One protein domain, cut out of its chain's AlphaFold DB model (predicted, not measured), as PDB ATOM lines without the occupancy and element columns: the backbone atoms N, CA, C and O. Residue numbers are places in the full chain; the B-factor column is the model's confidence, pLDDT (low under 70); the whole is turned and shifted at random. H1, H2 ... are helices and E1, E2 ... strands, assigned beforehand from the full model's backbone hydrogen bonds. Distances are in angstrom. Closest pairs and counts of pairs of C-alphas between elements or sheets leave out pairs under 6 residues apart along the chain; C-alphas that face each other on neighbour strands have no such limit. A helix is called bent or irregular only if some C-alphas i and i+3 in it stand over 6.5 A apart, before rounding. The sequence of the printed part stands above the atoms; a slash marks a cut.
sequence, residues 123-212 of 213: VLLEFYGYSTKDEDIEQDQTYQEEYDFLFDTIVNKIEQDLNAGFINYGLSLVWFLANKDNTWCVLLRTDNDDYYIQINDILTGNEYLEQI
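Overview. This is residues 123 to 212 of the 213 residues of an uncharacterized protein of Ligilactobacillus salivarius (UniProt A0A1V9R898). One long helix, H1, passes beside a small three-stranded sheet and grazes it with residues 147 to 155, while the short helices H2 and H3 pack on its last turns. H4 follows H3 and grazes the sheet, and beyond the first turns of H1 a loop sticks out with residues 132 to 137. The printed part has 90 residues, with four named helices and three named strands in the order H1, H2, E1, E2, E3, H3, H4. The antiparallel sheet, in the order E1, E2, E3, is a meander, each strand the antiparallel neighbour of the one before, and the class is mixed, helices and strands. The whole is compact, with a radius of gyration of the C-alphas of 13.3 A and spans of 37 by 28 by 23 A.

Arrangement. Residues 124 to 125 make a short antiparallel pairing with residues 176 to 177 of E1, residues 172 to 178. H1, residues 141 to 162, is irregular, with C-alphas 142 and 145 8.0 A apart, and has a kink of 27 degrees near residue 148. Its closest C-alphas to E1 are those of Phe 151 and Leu 173, 7.9 A apart. H2, residues 166 to 169, only just touches residues 155 to 159 of H1, with 3 pairs of C-alphas within 8 A; the closest are those of Glu 159 and Phe 166, 5.5 A. E1 and E2, residues 184 to 189, form a hairpin at 156 degrees, with N 174 and O 187 at 2.9 A. E2 and E3, residues 194 to 198, form another at 153 degrees, with N 186 and O 197 at 2.8 A. H3, residues 199 to 204, touches residues 154 to 158 of H1, the same way at a steep tilt of 41 degrees; the closest C-alphas are those of Lys 157 and Leu 203, 7.0 A. H4, residues 207 to 211, and H3 only just touch, with 3 pairs within 8 A, and only at the corner; the closest C-alphas are those of Ile 202 and Tyr 208, 6.6 A. H2 is apart from H3 and H4. Every O i to N i+4 pair is within hydrogen-bond range in H3, against 16 of 18 in H1 and 0 of 1 in H4, where 2 of 2 O i to N i+3 pairs are; H2 is too short for an i+4 pair.

Along the chain. H1 begins at C-alpha 141, (-13.631, 97.891, 373.083), and measures 31.0 A from first to last C-alpha. E1 measures 18.4 A from C-alpha 172 at (-21.701, 93.874, 353.840), E2 16.4 A and E3 13.4 A. H4 ends at C-alpha 211, (-14.125, 89.513, 342.088).

Size, cuts and confidence. The two C-alphas farthest apart are those of Asp 136 and Asn 163, 38.5 A. The printed part has no cut, and the links between named elements are tight. Residues 123 to 140 hold no named element. The mean pLDDT of the printed part is 82.0, and residues 128 to 140 and residue 167 are under 70.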
ATOM      1  N   VAL A 123      -5.523  88.835 365.359       89.06
ATOM      2  CA  VAL A 123      -5.713  88.064 364.115       89.06
ATOM      3  C   VAL A 123      -7.096  88.242 363.495       89.06
ATOM      4  O   VAL A 123      -7.272  87.951 362.317       89.06
ATOM      5  N   LEU A 124      -8.060  88.729 364.274       88.94
ATOM      6  CA  LEU A 124      -9.431  89.007 363.868       88.94
ATOM      7  C   LEU A 124      -9.852  90.333 364.500       88.94
ATOM      8  O   LEU A 124      -9.637  90.539 365.696       88.94
ATOM      9  N   LEU A 125     -10.446  91.207 363.695       87.50
ATOM     10  CA  LEU A 125     -11.030  92.465 364.130       87.50
ATOM     11  C   LEU A 125     -12.449  92.565 363.557       87.50
ATOM     12  O   LEU A 125     -12.642  92.657 362.347       87.50
ATOM     13  N   GLU A 126     -13.438  92.517 364.439       81.31
ATOM     14  CA  GLU A 126     -14.872  92.584 364.131       81.31
ATOM     15  C   GLU A 126     -15.519  93.718 364.944       81.31
ATOM     16  O   GLU A 126     -14.931  94.204 365.913       81.31
ATOM     17  N   PHE A 127     -16.702  94.165 364.514       74.81
ATOM     18  CA  PHE A 127     -17.442  95.245 365.164       74.81
ATOM     19  C   PHE A 127     -17.898  94.851 366.572       74.81
ATOM     20  O   PHE A 127     -18.540  93.810 366.755       74.81
ATOM     21  N   TYR A 128     -17.690  95.743 367.544       66.75
ATOM     22  CA  TYR A 128     -18.169  95.547 368.907       66.75
ATOM     23  C   TYR A 128     -19.690  95.318 368.960       66.75
ATOM     24  O   TYR A 128     -20.495  96.207 368.679       66.75
ATOM     25  N   GLY A 129     -20.094  94.114 369.373       56.12
ATOM     26  CA  GLY A 129     -21.500  93.704 369.486       56.12
ATOM     27  C   GLY A 129     -21.954  92.679 368.444       56.12
ATOM     28  O   GLY A 129     -23.079  92.181 368.545       56.12
ATOM     29  N   TYR A 130     -21.093  92.312 367.491       55.28
ATOM     30  CA  TYR A 130     -21.261  91.107 366.681       55.28
ATOM     31  C   TYR A 130     -20.581  89.933 367.404       55.28
ATOM     32  O   TYR A 130     -19.372  89.913 367.558       55.28
ATOM     33  N   SER A 131     -21.365  88.972 367.904       47.53
ATOM     34  CA  SER A 131     -20.852  87.738 368.519       47.53
ATOM     35  C   SER A 131     -21.101  86.581 367.561       47.53
ATOM     36  O   SER A 131     -22.254  86.263 367.239       47.53
ATOM     37  N   THR A 132     -20.031  85.938 367.094       48.59
ATOM     38  CA  THR A 132     -20.163  84.617 366.481       48.59
ATOM     39  C   THR A 132     -20.314  83.585 367.596       48.59
ATOM     40  O   THR A 132     -19.556  83.550 368.558       48.59
ATOM     41  N   LYS A 133     -21.374  82.776 367.501       45.47
ATOM     42  CA  LYS A 133     -21.929  81.935 368.579       45.47
ATOM     43  C   LYS A 133     -21.007  80.849 369.160       45.47
ATOM     44  O   LYS A 133     -21.477  80.097 370.010       45.47
ATOM     45  N   ASP A 134     -19.760  80.738 368.715       46.78
ATOM     46  CA  ASP A 134     -18.922  79.576 369.015       46.78
ATOM     47  C   ASP A 134     -17.767  79.842 369.990       46.78
ATOM     48  O   ASP A 134     -17.278  78.885 370.587       46.78
ATOM     49  N   GLU A 135     -17.392  81.093 370.268       44.69
ATOM     50  CA  GLU A 135     -16.456  81.410 371.354       44.69
ATOM     51  C   GLU A 135     -16.892  82.712 372.039       44.69
ATOM     52  O   GLU A 135     -16.814  83.786 371.450       44.69
ATOM     53  N   ASP A 136     -17.367  82.613 373.288       43.09
ATOM     54  CA  ASP A 136     -17.646  83.741 374.192       43.09
ATOM     55  C   ASP A 136     -16.330  84.454 374.574       43.09
ATOM     56  O   ASP A 136     -15.906  84.479 375.732       43.09
ATOM     57  N   ILE A 137     -15.632  85.005 373.587       47.09
ATOM     58  CA  ILE A 137     -14.673  86.069 373.822       47.09
ATOM     59  C   ILE A 137     -15.541  87.317 373.890       47.09
ATOM     60  O   ILE A 137     -16.078  87.761 372.878       47.09
ATOM     61  N   GLU A 138     -15.740  87.853 375.095       48.25
ATOM     62  CA  GLU A 138     -16.197  89.231 375.239       48.25
ATOM     63  C   GLU A 138     -15.193  90.088 374.466       48.25
ATOM     64  O   GLU A 138     -14.100  90.368 374.959       48.25
ATOM     65  N   GLN A 139     -15.517  90.439 373.222       53.72
ATOM     66  CA  GLN A 139     -14.798  91.491 372.537       53.72
ATOM     67  C   GLN A 139     -14.961  92.733 373.398       53.72
ATOM     68  O   GLN A 139     -16.057  93.282 373.506       53.72
ATOM     69  N   ASP A 140     -13.894  93.136 374.074       64.56
ATOM     70  CA  ASP A 140     -13.854  94.432 374.718       64.56
ATOM     71  C   ASP A 140     -13.567  95.509 373.655       64.56
ATOM     72  O   ASP A 140     -13.177  95.231 372.519       64.56
ATOM     73  N   GLN A 141     -13.782  96.768 374.010       76.94
ATOM     74  CA  GLN A 141     -13.631  97.891 373.083       76.94
ATOM     75  C   GLN A 141     -12.159  98.238 372.771       76.94
ATOM     76  O   GLN A 141     -11.905  99.309 372.223       76.94
ATOM     77  N   THR A 142     -11.182  97.384 373.122       85.06
ATOM     78  CA  THR A 142      -9.740  97.701 373.060       85.06
ATOM     79  C   THR A 142      -9.281  98.176 371.683       85.06
ATOM     80  O   THR A 142      -8.376  99.006 371.629       85.06
ATOM     81  N   TYR A 143      -9.889  97.685 370.597       89.12
ATOM     82  CA  TYR A 143      -9.527  98.049 369.221       89.12
ATOM     83  C   TYR A 143     -10.674  98.674 368.418       89.12
ATOM     84  O   TYR A 143     -10.678  98.612 367.188       89.12
ATOM     85  N   GLN A 144     -11.677  99.241 369.098       88.69
ATOM     86  CA  GLN A 144     -12.835  99.812 368.411       88.69
ATOM     87  C   GLN A 144     -12.447 101.027 367.558       88.69
ATOM     88  O   GLN A 144     -12.937 101.157 366.445       88.69
ATOM     89  N   GLU A 145     -11.526 101.871 368.033       91.44
ATOM     90  CA  GLU A 145     -11.042 103.028 367.265       91.44
ATOM     91  C   GLU A 145     -10.346 102.591 365.964       91.44
ATOM     92  O   GLU A 145     -10.547 103.197 364.912       91.44
ATOM     93  N   GLU A 146      -9.548 101.522 366.013       93.69
ATOM     94  CA  GLU A 146      -8.919 100.927 364.834       93.69
ATOM     95  C   GLU A 146      -9.943 100.310 363.890       93.69
ATOM     96  O   GLU A 146      -9.808 100.469 362.678       93.69
ATOM     97  N   TYR A 147     -10.946  99.612 364.429       92.12
ATOM     98  CA  TYR A 147     -12.023  99.050 363.624       92.12
ATOM     99  C   TYR A 147     -12.782 100.156 362.896       92.12
ATOM    100  O   TYR A 147     -12.912 100.073 361.679       92.12
ATOM    101  N   ASP A 148     -13.234 101.188 363.611       91.56
ATOM    102  CA  ASP A 148     -14.016 102.290 363.045       91.56
ATOM    103  C   ASP A 148     -13.218 103.007 361.950       91.56
ATOM    104  O   ASP A 148     -13.711 103.199 360.840       91.56
ATOM    105  N   PHE A 149     -11.941 103.301 362.212       94.88
ATOM    106  CA  PHE A 149     -11.059 103.908 361.218       94.88
ATOM    107  C   PHE A 149     -10.884 103.036 359.964       94.88
ATOM    108  O   PHE A 149     -10.979 103.542 358.842       94.88
ATOM    109  N   LEU A 150     -10.610 101.735 360.131       95.38
ATOM    110  CA  LEU A 150     -10.456 100.813 359.000       95.38
ATOM    111  C   LEU A 150     -11.771 100.650 358.236       95.38
ATOM    112  O   LEU A 150     -11.758 100.641 357.008       95.38
ATOM    113  N   PHE A 151     -12.892 100.539 358.947       92.88
ATOM    114  CA  PHE A 151     -14.224 100.417 358.371       92.88
ATOM    115  C   PHE A 151     -14.553 101.631 357.508       92.88
ATOM    116  O   PHE A 151     -14.791 101.460 356.314       92.88
ATOM    117  N   ASP A 152     -14.479 102.838 358.072       91.50
ATOM    118  CA  ASP A 152     -14.788 104.077 357.355       91.50
ATOM    119  C   ASP A 152     -13.885 104.234 356.129       91.50
ATOM    120  O   ASP A 152     -14.358 104.508 355.028       91.50
ATOM    121  N   THR A 153     -12.581 103.987 356.288       93.81
ATOM    122  CA  THR A 153     -11.616 104.112 355.187       93.81
ATOM    123  C   THR A 153     -11.924 103.143 354.044       93.81
ATOM    124  O   THR A 153     -11.891 103.527 352.874       93.81
ATOM    125  N   ILE A 154     -12.220 101.881 354.366       92.69
ATOM    126  CA  ILE A 154     -12.429 100.833 353.363       92.69
ATOM    127  C   ILE A 154     -13.796 100.959 352.702       92.69
ATOM    128  O   ILE A 154     -13.881 100.851 351.481       92.69
ATOM    129  N   VAL A 155     -14.849 101.238 353.471       89.88
ATOM    130  CA  VAL A 155     -16.193 101.449 352.922       89.88
ATOM    131  C   VAL A 155     -16.208 102.673 352.013       89.88
ATOM    132  O   VAL A 155     -16.634 102.539 350.870       89.88
ATOM    133  N   ASN A 156     -15.660 103.816 352.448       87.56
ATOM    134  CA  ASN A 156     -15.610 105.022 351.614       87.56
ATOM    135  C   ASN A 156     -14.875 104.766 350.292       87.56
ATOM    136  O   ASN A 156     -15.345 105.181 349.235       87.56
ATOM    137  N   LYS A 157     -13.753 104.034 350.329       88.94
ATOM    138  CA  LYS A 157     -13.014 103.673 349.113       88.94
ATOM    139  C   LYS A 157     -13.843 102.792 348.174       88.94
ATOM    140  O   LYS A 157     -13.863 103.046 346.973       88.94
ATOM    141  N   ILE A 158     -14.539 101.787 348.707       88.88
ATOM    142  CA  ILE A 158     -15.393 100.897 347.906       88.88
ATOM    143  C   ILE A 158     -16.573 101.664 347.294       88.88
ATOM    144  O   ILE A 158     -16.881 101.475 346.120       88.88
ATOM    145  N   GLU A 159     -17.220 102.553 348.050       86.19
ATOM    146  CA  GLU A 159     -18.328 103.374 347.542       86.19
ATOM    147  C   GLU A 159     -17.891 104.317 346.418       86.19
ATOM    148  O   GLU A 159     -18.600 104.455 345.418       86.19
ATOM    149  N   GLN A 160     -16.709 104.929 346.561       83.06
ATOM    150  CA  GLN A 160     -16.098 105.760 345.522       83.06
ATOM    151  C   GLN A 160     -15.820 104.950 344.253       83.06
ATOM    152  O   GLN A 160     -16.187 105.377 343.159       83.06
ATOM    153  N   ASP A 161     -15.233 103.761 344.397       86.00
ATOM    154  CA  ASP A 161     -14.915 102.882 343.271       86.00
ATOM    155  C   ASP A 161     -16.167 102.391 342.525       86.00
ATOM    156  O   ASP A 161     -16.166 102.294 341.297       86.00
ATOM    157  N   LEU A 162     -17.244 102.101 343.262       82.06
ATOM    158  CA  LEU A 162     -18.530 101.665 342.710       82.06
ATOM    159  C   LEU A 162     -19.389 102.827 342.190       82.06
ATOM    160  O   LEU A 162     -20.390 102.590 341.508       82.06
ATOM    161  N   ASN A 163     -19.037 104.074 342.525       80.62
ATOM    162  CA  ASN A 163     -19.872 105.258 342.310       80.62
ATOM    163  C   ASN A 163     -21.316 105.055 342.827       80.62
ATOM    164  O   ASN A 163     -22.304 105.451 342.195       80.62
ATOM    165  N   ALA A 164     -21.446 104.362 343.962       76.25
ATOM    166  CA  ALA A 164     -22.716 104.000 344.579       76.25
ATOM    167  C   ALA A 164     -22.528 103.636 346.054       76.25
ATOM    168  O   ALA A 164     -21.495 103.112 346.453       76.25
ATOM    169  N   GLY A 165     -23.580 103.835 346.854       70.31
ATOM    170  CA  GLY A 165     -23.572 103.421 348.257       70.31
ATOM    171  C   GLY A 165     -23.404 101.906 348.424       70.31
ATOM    172  O   GLY A 165     -24.060 101.118 347.736       70.31
ATOM    173  N   PHE A 166     -22.592 101.511 349.396       73.88
ATOM    174  CA  PHE A 166     -22.157 100.147 349.705       73.88
ATOM    175  C   PHE A 166     -23.344  99.196 349.918       73.88
ATOM    176  O   PHE A 166     -23.390  98.085 349.392       73.88
ATOM    177  N   ILE A 167     -24.379  99.689 350.608       69.75
ATOM    178  CA  ILE A 167     -25.624  98.956 350.883       69.75
ATOM    179  C   ILE A 167     -26.456  98.745 349.609       69.75
ATOM    180  O   ILE A 167     -27.146  97.733 349.484       69.75
ATOM    181  N   ASN A 168     -26.394  99.665 348.640       74.56
ATOM    182  CA  ASN A 168     -27.162  99.541 347.396       74.56
ATOM    183  C   ASN A 168     -26.639  98.405 346.508       74.56
ATOM    184  O   ASN A 168     -27.402  97.870 345.707       74.56
ATOM    185  N   TYR A 169     -25.375  98.016 346.686       71.06
ATOM    186  CA  TYR A 169     -24.770  96.849 346.048       71.06
ATOM    187  C   TYR A 169     -25.064  95.529 346.781       71.06
ATOM    188  O   TYR A 169     -24.630  94.471 346.335       71.06
ATOM    189  N   GLY A 170     -25.805  95.561 347.898       76.88
ATOM    190  CA  GLY A 170     -26.059  94.371 348.716       76.88
ATOM    191  C   GLY A 170     -24.794  93.826 349.385       76.88
ATOM    192  O   GLY A 170     -24.766  92.657 349.768       76.88
ATOM    193  N   LEU A 171     -23.753  94.656 349.505       82.94
ATOM    194  CA  LEU A 171     -22.485  94.288 350.114       82.94
ATOM    195  C   LEU A 171     -22.511  94.590 351.615       82.94
ATOM    196  O   LEU A 171     -23.056  95.599 352.064       82.94
ATOM    197  N   SER A 172     -21.916  93.701 352.403       85.06
ATOM    198  CA  SER A 172     -21.701  93.874 353.840       85.06
ATOM    199  C   SER A 172     -20.236  93.624 354.181       85.06
ATOM    200  O   SER A 172     -19.669  92.626 353.741       85.06
ATOM    201  N   LEU A 173     -19.630  94.495 354.989       86.81
ATOM    202  CA  LEU A 173     -18.315  94.252 355.584       86.81
ATOM    203  C   LEU A 173     -18.523  93.461 356.874       86.81
ATOM    204  O   LEU A 173     -19.200  93.934 357.785       86.81
ATOM    205  N   VAL A 174     -17.980  92.245 356.928       84.38
ATOM    206  CA  VAL A 174     -18.190  91.323 358.053       84.38
ATOM    207  C   VAL A 174     -17.097  91.483 359.109       84.38
ATOM    208  O   VAL A 174     -17.400  91.721 360.274       84.38
ATOM    209  N   TRP A 175     -15.826  91.366 358.714       87.06
ATOM    210  CA  TRP A 175     -14.673  91.528 359.607       87.06
ATOM    211  C   TRP A 175     -13.383  91.802 358.829       87.06
ATOM    212  O   TRP A 175     -13.319  91.621 357.607       87.06
ATOM    213  N   PHE A 176     -12.333  92.162 359.562       92.19
ATOM    214  CA  PHE A 176     -10.952  92.160 359.094       92.19
ATOM    215  C   PHE A 176     -10.201  90.966 359.689       92.19
ATOM    216  O   PHE A 176     -10.292  90.698 360.888       92.19
ATOM    217  N   LEU A 177      -9.437  90.255 358.865       91.75
ATOM    218  CA  LEU A 177      -8.727  89.036 359.250       91.75
ATOM    219  C   LEU A 177      -7.264  89.100 358.808       91.75
ATOM    220  O   LEU A 177      -6.975  89.381 357.643       91.75
ATOM    221  N   ALA A 178      -6.344  88.771 359.712       90.44
ATOM    222  CA  ALA A 178      -4.938  88.579 359.382       90.44
ATOM    223  C   ALA A 178      -4.683  87.143 358.896       90.44
ATOM    224  O   ALA A 178      -5.001  86.163 359.576       90.44
ATOM    225  N   ASN A 179      -4.053  87.007 357.731       86.44
ATOM    226  CA  ASN A 179      -3.550  85.730 357.237       86.44
ATOM    227  C   ASN A 179      -2.289  85.287 358.002       86.44
ATOM    228  O   ASN A 179      -1.715  86.020 358.803       86.44
ATOM    229  N   LYS A 180      -1.817  84.060 357.740       82.50
ATOM    230  CA  LYS A 180      -0.642  83.463 358.419       82.50
ATOM    231  C   LYS A 180       0.659  84.257 358.255       82.50
ATOM    232  O   LYS A 180       1.599  84.042 359.014       82.50
ATOM    233  N   ASP A 181       0.733  85.097 357.237       87.88
ATOM    234  CA  ASP A 181       1.841  85.994 356.920       87.88
ATOM    235  C   ASP A 181       1.646  87.413 357.487       87.88
ATOM    236  O   ASP A 181       2.463  88.288 357.211       87.88
ATOM    237  N   ASN A 182       0.610  87.625 358.309       85.31
ATOM    238  CA  ASN A 182       0.182  88.911 358.866       85.31
ATOM    239  C   ASN A 182      -0.315  89.927 357.821       85.31
ATOM    240  O   ASN A 182      -0.362  91.131 358.093       85.31
ATOM    241  N   THR A 183      -0.706  89.450 356.636       91.31
ATOM    242  CA  THR A 183      -1.392  90.260 355.624       91.31
ATOM    243  C   THR A 183      -2.876  90.342 355.966       91.31
ATOM    244  O   THR A 183      -3.526  89.313 356.158       91.31
ATOM    245  N   TRP A 184      -3.425  91.555 356.036       95.44
ATOM    246  CA  TRP A 184      -4.818  91.769 356.423       95.44
ATOM    247  C   TRP A 184      -5.761  91.785 355.225       95.44
ATOM    248  O   TRP A 184      -5.527  92.477 354.229       95.44
ATOM    249  N   CYS A 185      -6.848  91.035 355.357       94.56
ATOM    250  CA  CYS A 185      -7.942  90.974 354.403       94.56
ATOM    251  C   CYS A 185      -9.228  91.491 355.040       94.56
ATOM    252  O   CYS A 185      -9.430  91.363 356.248       94.56
ATOM    253  N   VAL A 186     -10.115  92.020 354.211       93.12
ATOM    254  CA  VAL A 186     -11.515  92.241 354.554       93.12
ATOM    255  C   VAL A 186     -12.341  91.055 354.059       93.12
ATOM    256  O   VAL A 186     -12.071  90.514 352.983       93.12
ATOM    257  N   LEU A 187     -13.335  90.644 354.847       91.56
ATOM    258  CA  LEU A 187     -14.415  89.785 354.369       91.56
ATOM    259  C   LEU A 187     -15.599  90.660 353.966       91.56
ATOM    260  O   LEU A 187     -16.247  91.265 354.825       91.56
ATOM    261  N   LEU A 188     -15.883  90.687 352.670       89.81
ATOM    262  CA  LEU A 188     -17.095  91.268 352.107       89.81
ATOM    263  C   LEU A 188     -18.082  90.140 351.807       89.81
ATOM    264  O   LEU A 188     -17.678  89.056 351.394       89.81
ATOM    265  N   ARG A 189     -19.370  90.381 352.021       87.75
ATOM    266  CA  ARG A 189     -20.428  89.383 351.839       87.75
ATOM    267  C   ARG A 189     -21.574  89.953 351.018       87.75
ATOM    268  O   ARG A 189     -22.013  91.072 351.287       87.75
ATOM    269  N   THR A 190     -22.079  89.155 350.083       86.44
ATOM    270  CA  THR A 190     -23.396  89.332 349.454       86.44
ATOM    271  C   THR A 190     -24.373  88.284 349.996       86.44
ATOM    272  O   THR A 190     -24.021  87.451 350.829       86.44
ATOM    273  N   ASP A 191     -25.615  88.277 349.510       82.56
ATOM    274  CA  ASP A 191     -26.597  87.247 349.878       82.56
ATOM    275  C   ASP A 191     -26.149  85.813 349.529       82.56
ATOM    276  O   ASP A 191     -26.643  84.857 350.133       82.56
ATOM    277  N   ASN A 192     -25.242  85.653 348.557       84.44
ATOM    278  CA  ASN A 192     -24.870  84.346 348.009       84.44
ATOM    279  C   ASN A 192     -23.400  83.971 348.232       84.44
ATOM    280  O   ASN A 192     -23.108  82.776 348.292       84.44
ATOM    281  N   ASP A 193     -22.501  84.951 348.368       88.38
ATOM    282  CA  ASP A 193     -21.057  84.729 348.276       88.38
ATOM    283  C   ASP A 193     -20.257  85.533 349.316       88.38
ATOM    284  O   ASP A 193     -20.653  86.617 349.755       88.38
ATOM    285  N   ASP A 194     -19.099  84.976 349.681       89.62
ATOM    286  CA  ASP A 194     -18.108  85.544 350.597       89.62
ATOM    287  C   ASP A 194     -16.814  85.858 349.829       89.62
ATOM    288  O   ASP A 194     -16.232  84.975 349.192       89.62
ATOM    289  N   TYR A 195     -16.328  87.094 349.939       90.38
ATOM    290  CA  TYR A 195     -15.148  87.599 349.235       90.38
ATOM    291  C   TYR A 195     -14.065  88.015 350.226       90.38
ATOM    292  O   TYR A 195     -14.285  88.853 351.100       90.38
ATOM    293  N   TYR A 196     -12.871  87.450 350.061       91.69
ATOM    294  CA  TYR A 196     -11.703  87.761 350.880       91.69
ATOM    295  C   TYR A 196     -10.725  88.597 350.069       91.69
ATOM    296  O   TYR A 196     -10.051  88.075 349.181       91.69
ATOM    297  N   ILE A 197     -10.643  89.885 350.386       93.81
ATOM    298  CA  ILE A 197      -9.889  90.856 349.588       93.81
ATOM    299  C   ILE A 197      -8.817  91.483 350.466       93.81
ATOM    300  O   ILE A 197      -9.096  91.867 351.603       93.81
ATOM    301  N   GLN A 198      -7.579  91.584 349.979       95.06
ATOM    302  CA  GLN A 198      -6.531  92.239 350.758       95.06
ATOM    303  C   GLN A 198      -6.839  93.728 350.890       95.06
ATOM    304  O   GLN A 198      -7.206  94.388 349.920       95.06
ATOM    305  N   ILE A 199      -6.623  94.278 352.086       95.25
ATOM    306  CA  ILE A 199      -6.856  95.705 352.351       95.25
ATOM    307  C   ILE A 199      -6.045  96.580 351.381       95.25
ATOM    308  O   ILE A 199      -6.556  97.561 350.851       95.25
ATOM    309  N   ASN A 200      -4.799  96.197 351.087       92.31
ATOM    310  CA  ASN A 200      -3.949  96.946 350.161       92.31
ATOM    311  C   ASN A 200      -4.458  96.931 348.714       92.31
ATOM    312  O   ASN A 200      -4.282  97.930 348.018       92.31
ATOM    313  N   ASP A 201      -5.104  95.850 348.269       93.44
ATOM    314  CA  ASP A 201      -5.656  95.769 346.912       93.44
ATOM    315  C   ASP A 201      -6.812  96.770 346.745       93.44
ATOM    316  O   ASP A 201      -6.892  97.456 345.728       93.44
ATOM    317  N   ILE A 202      -7.637  96.941 347.788       92.94
ATOM    318  CA  ILE A 202      -8.721  97.941 347.822       92.94
ATOM    319  C   ILE A 202      -8.163  99.367 347.825       92.94
ATOM    320  O   ILE A 202      -8.640 100.241 347.104       92.94
ATOM    321  N   LEU A 203      -7.132  99.626 348.633       91.19
ATOM    322  CA  LEU A 203      -6.582 100.977 348.773       91.19
ATOM    323  C   LEU A 203      -5.811 101.456 347.538       91.19
ATOM    324  O   LEU A 203      -5.683 102.664 347.334       91.19
ATOM    325  N   THR A 204      -5.255 100.539 346.742       87.94
ATOM    326  CA  THR A 204      -4.331 100.885 345.645       87.94
ATOM    327  C   THR A 204      -4.906 100.689 344.246       87.94
ATOM    328  O   THR A 204      -4.287 101.147 343.282       87.94
ATOM    329  N   GLY A 205      -6.084 100.078 344.116       86.75
ATOM    330  CA  GLY A 205      -6.723  99.840 342.827       86.75
ATOM    331  C   GLY A 205      -8.218  99.564 342.939       86.75
ATOM    332  O   GLY A 205      -8.829  99.789 343.979       86.75
ATOM    333  N   ASN A 206      -8.794  99.103 341.831       88.81
ATOM    334  CA  ASN A 206     -10.200  98.716 341.689       88.81
ATOM    335  C   ASN A 206     -10.368  97.318 341.062       88.81
ATOM    336  O   ASN A 206     -11.489  96.862 340.877       88.81
ATOM    337  N   GLU A 207      -9.272  96.604 340.770       88.75
ATOM    338  CA  GLU A 207      -9.301  95.247 340.187       88.75
ATOM    339  C   GLU A 207     -10.041  94.241 341.084       88.75
ATOM    340  O   GLU A 207     -10.566  93.237 340.612       88.75
ATOM    341  N   TYR A 208     -10.126  94.514 342.388       88.94
ATOM    342  CA  TYR A 208     -10.886  93.683 343.316       88.94
ATOM    343  C   TYR A 208     -12.394  93.673 343.021       88.94
ATOM    344  O   TYR A 208     -13.062  92.715 343.400       88.94
ATOM    345  N   LEU A 209     -12.928  94.689 342.330       87.50
ATOM    346  CA  LEU A 209     -14.338  94.728 341.934       87.50
ATOM    347  C   LEU A 209     -14.687  93.609 340.953       87.50
ATOM    348  O   LEU A 209     -15.785  93.069 341.033       87.50
ATOM    349  N   GLU A 210     -13.741  93.180 340.109       87.00
ATOM    350  CA  GLU A 210     -13.936  92.040 339.198       87.00
ATOM    351  C   GLU A 210     -14.180  90.722 339.949       87.00
ATOM    352  O   GLU A 210     -14.626  89.739 339.361       87.00
ATOM    353  N   GLN A 211     -13.849  90.671 341.243       83.62
ATOM    354  CA  GLN A 211     -14.125  89.513 342.088       83.62
ATOM    355  C   GLN A 211     -15.544  89.549 342.660       83.62
ATOM    356  O   GLN A 211     -16.017  88.504 343.090       83.62
ATOM    357  N   ILE A 212     -16.181  90.724 342.700       79.38
ATOM    358  CA  ILE A 212     -17.487  90.970 343.326       79.38
ATOM    359  C   ILE A 212     -18.612  91.026 342.270       79.38
ATOM    360  O   ILE A 212     -19.737  90.634 342.581       79.38
TER     361      ILE A 212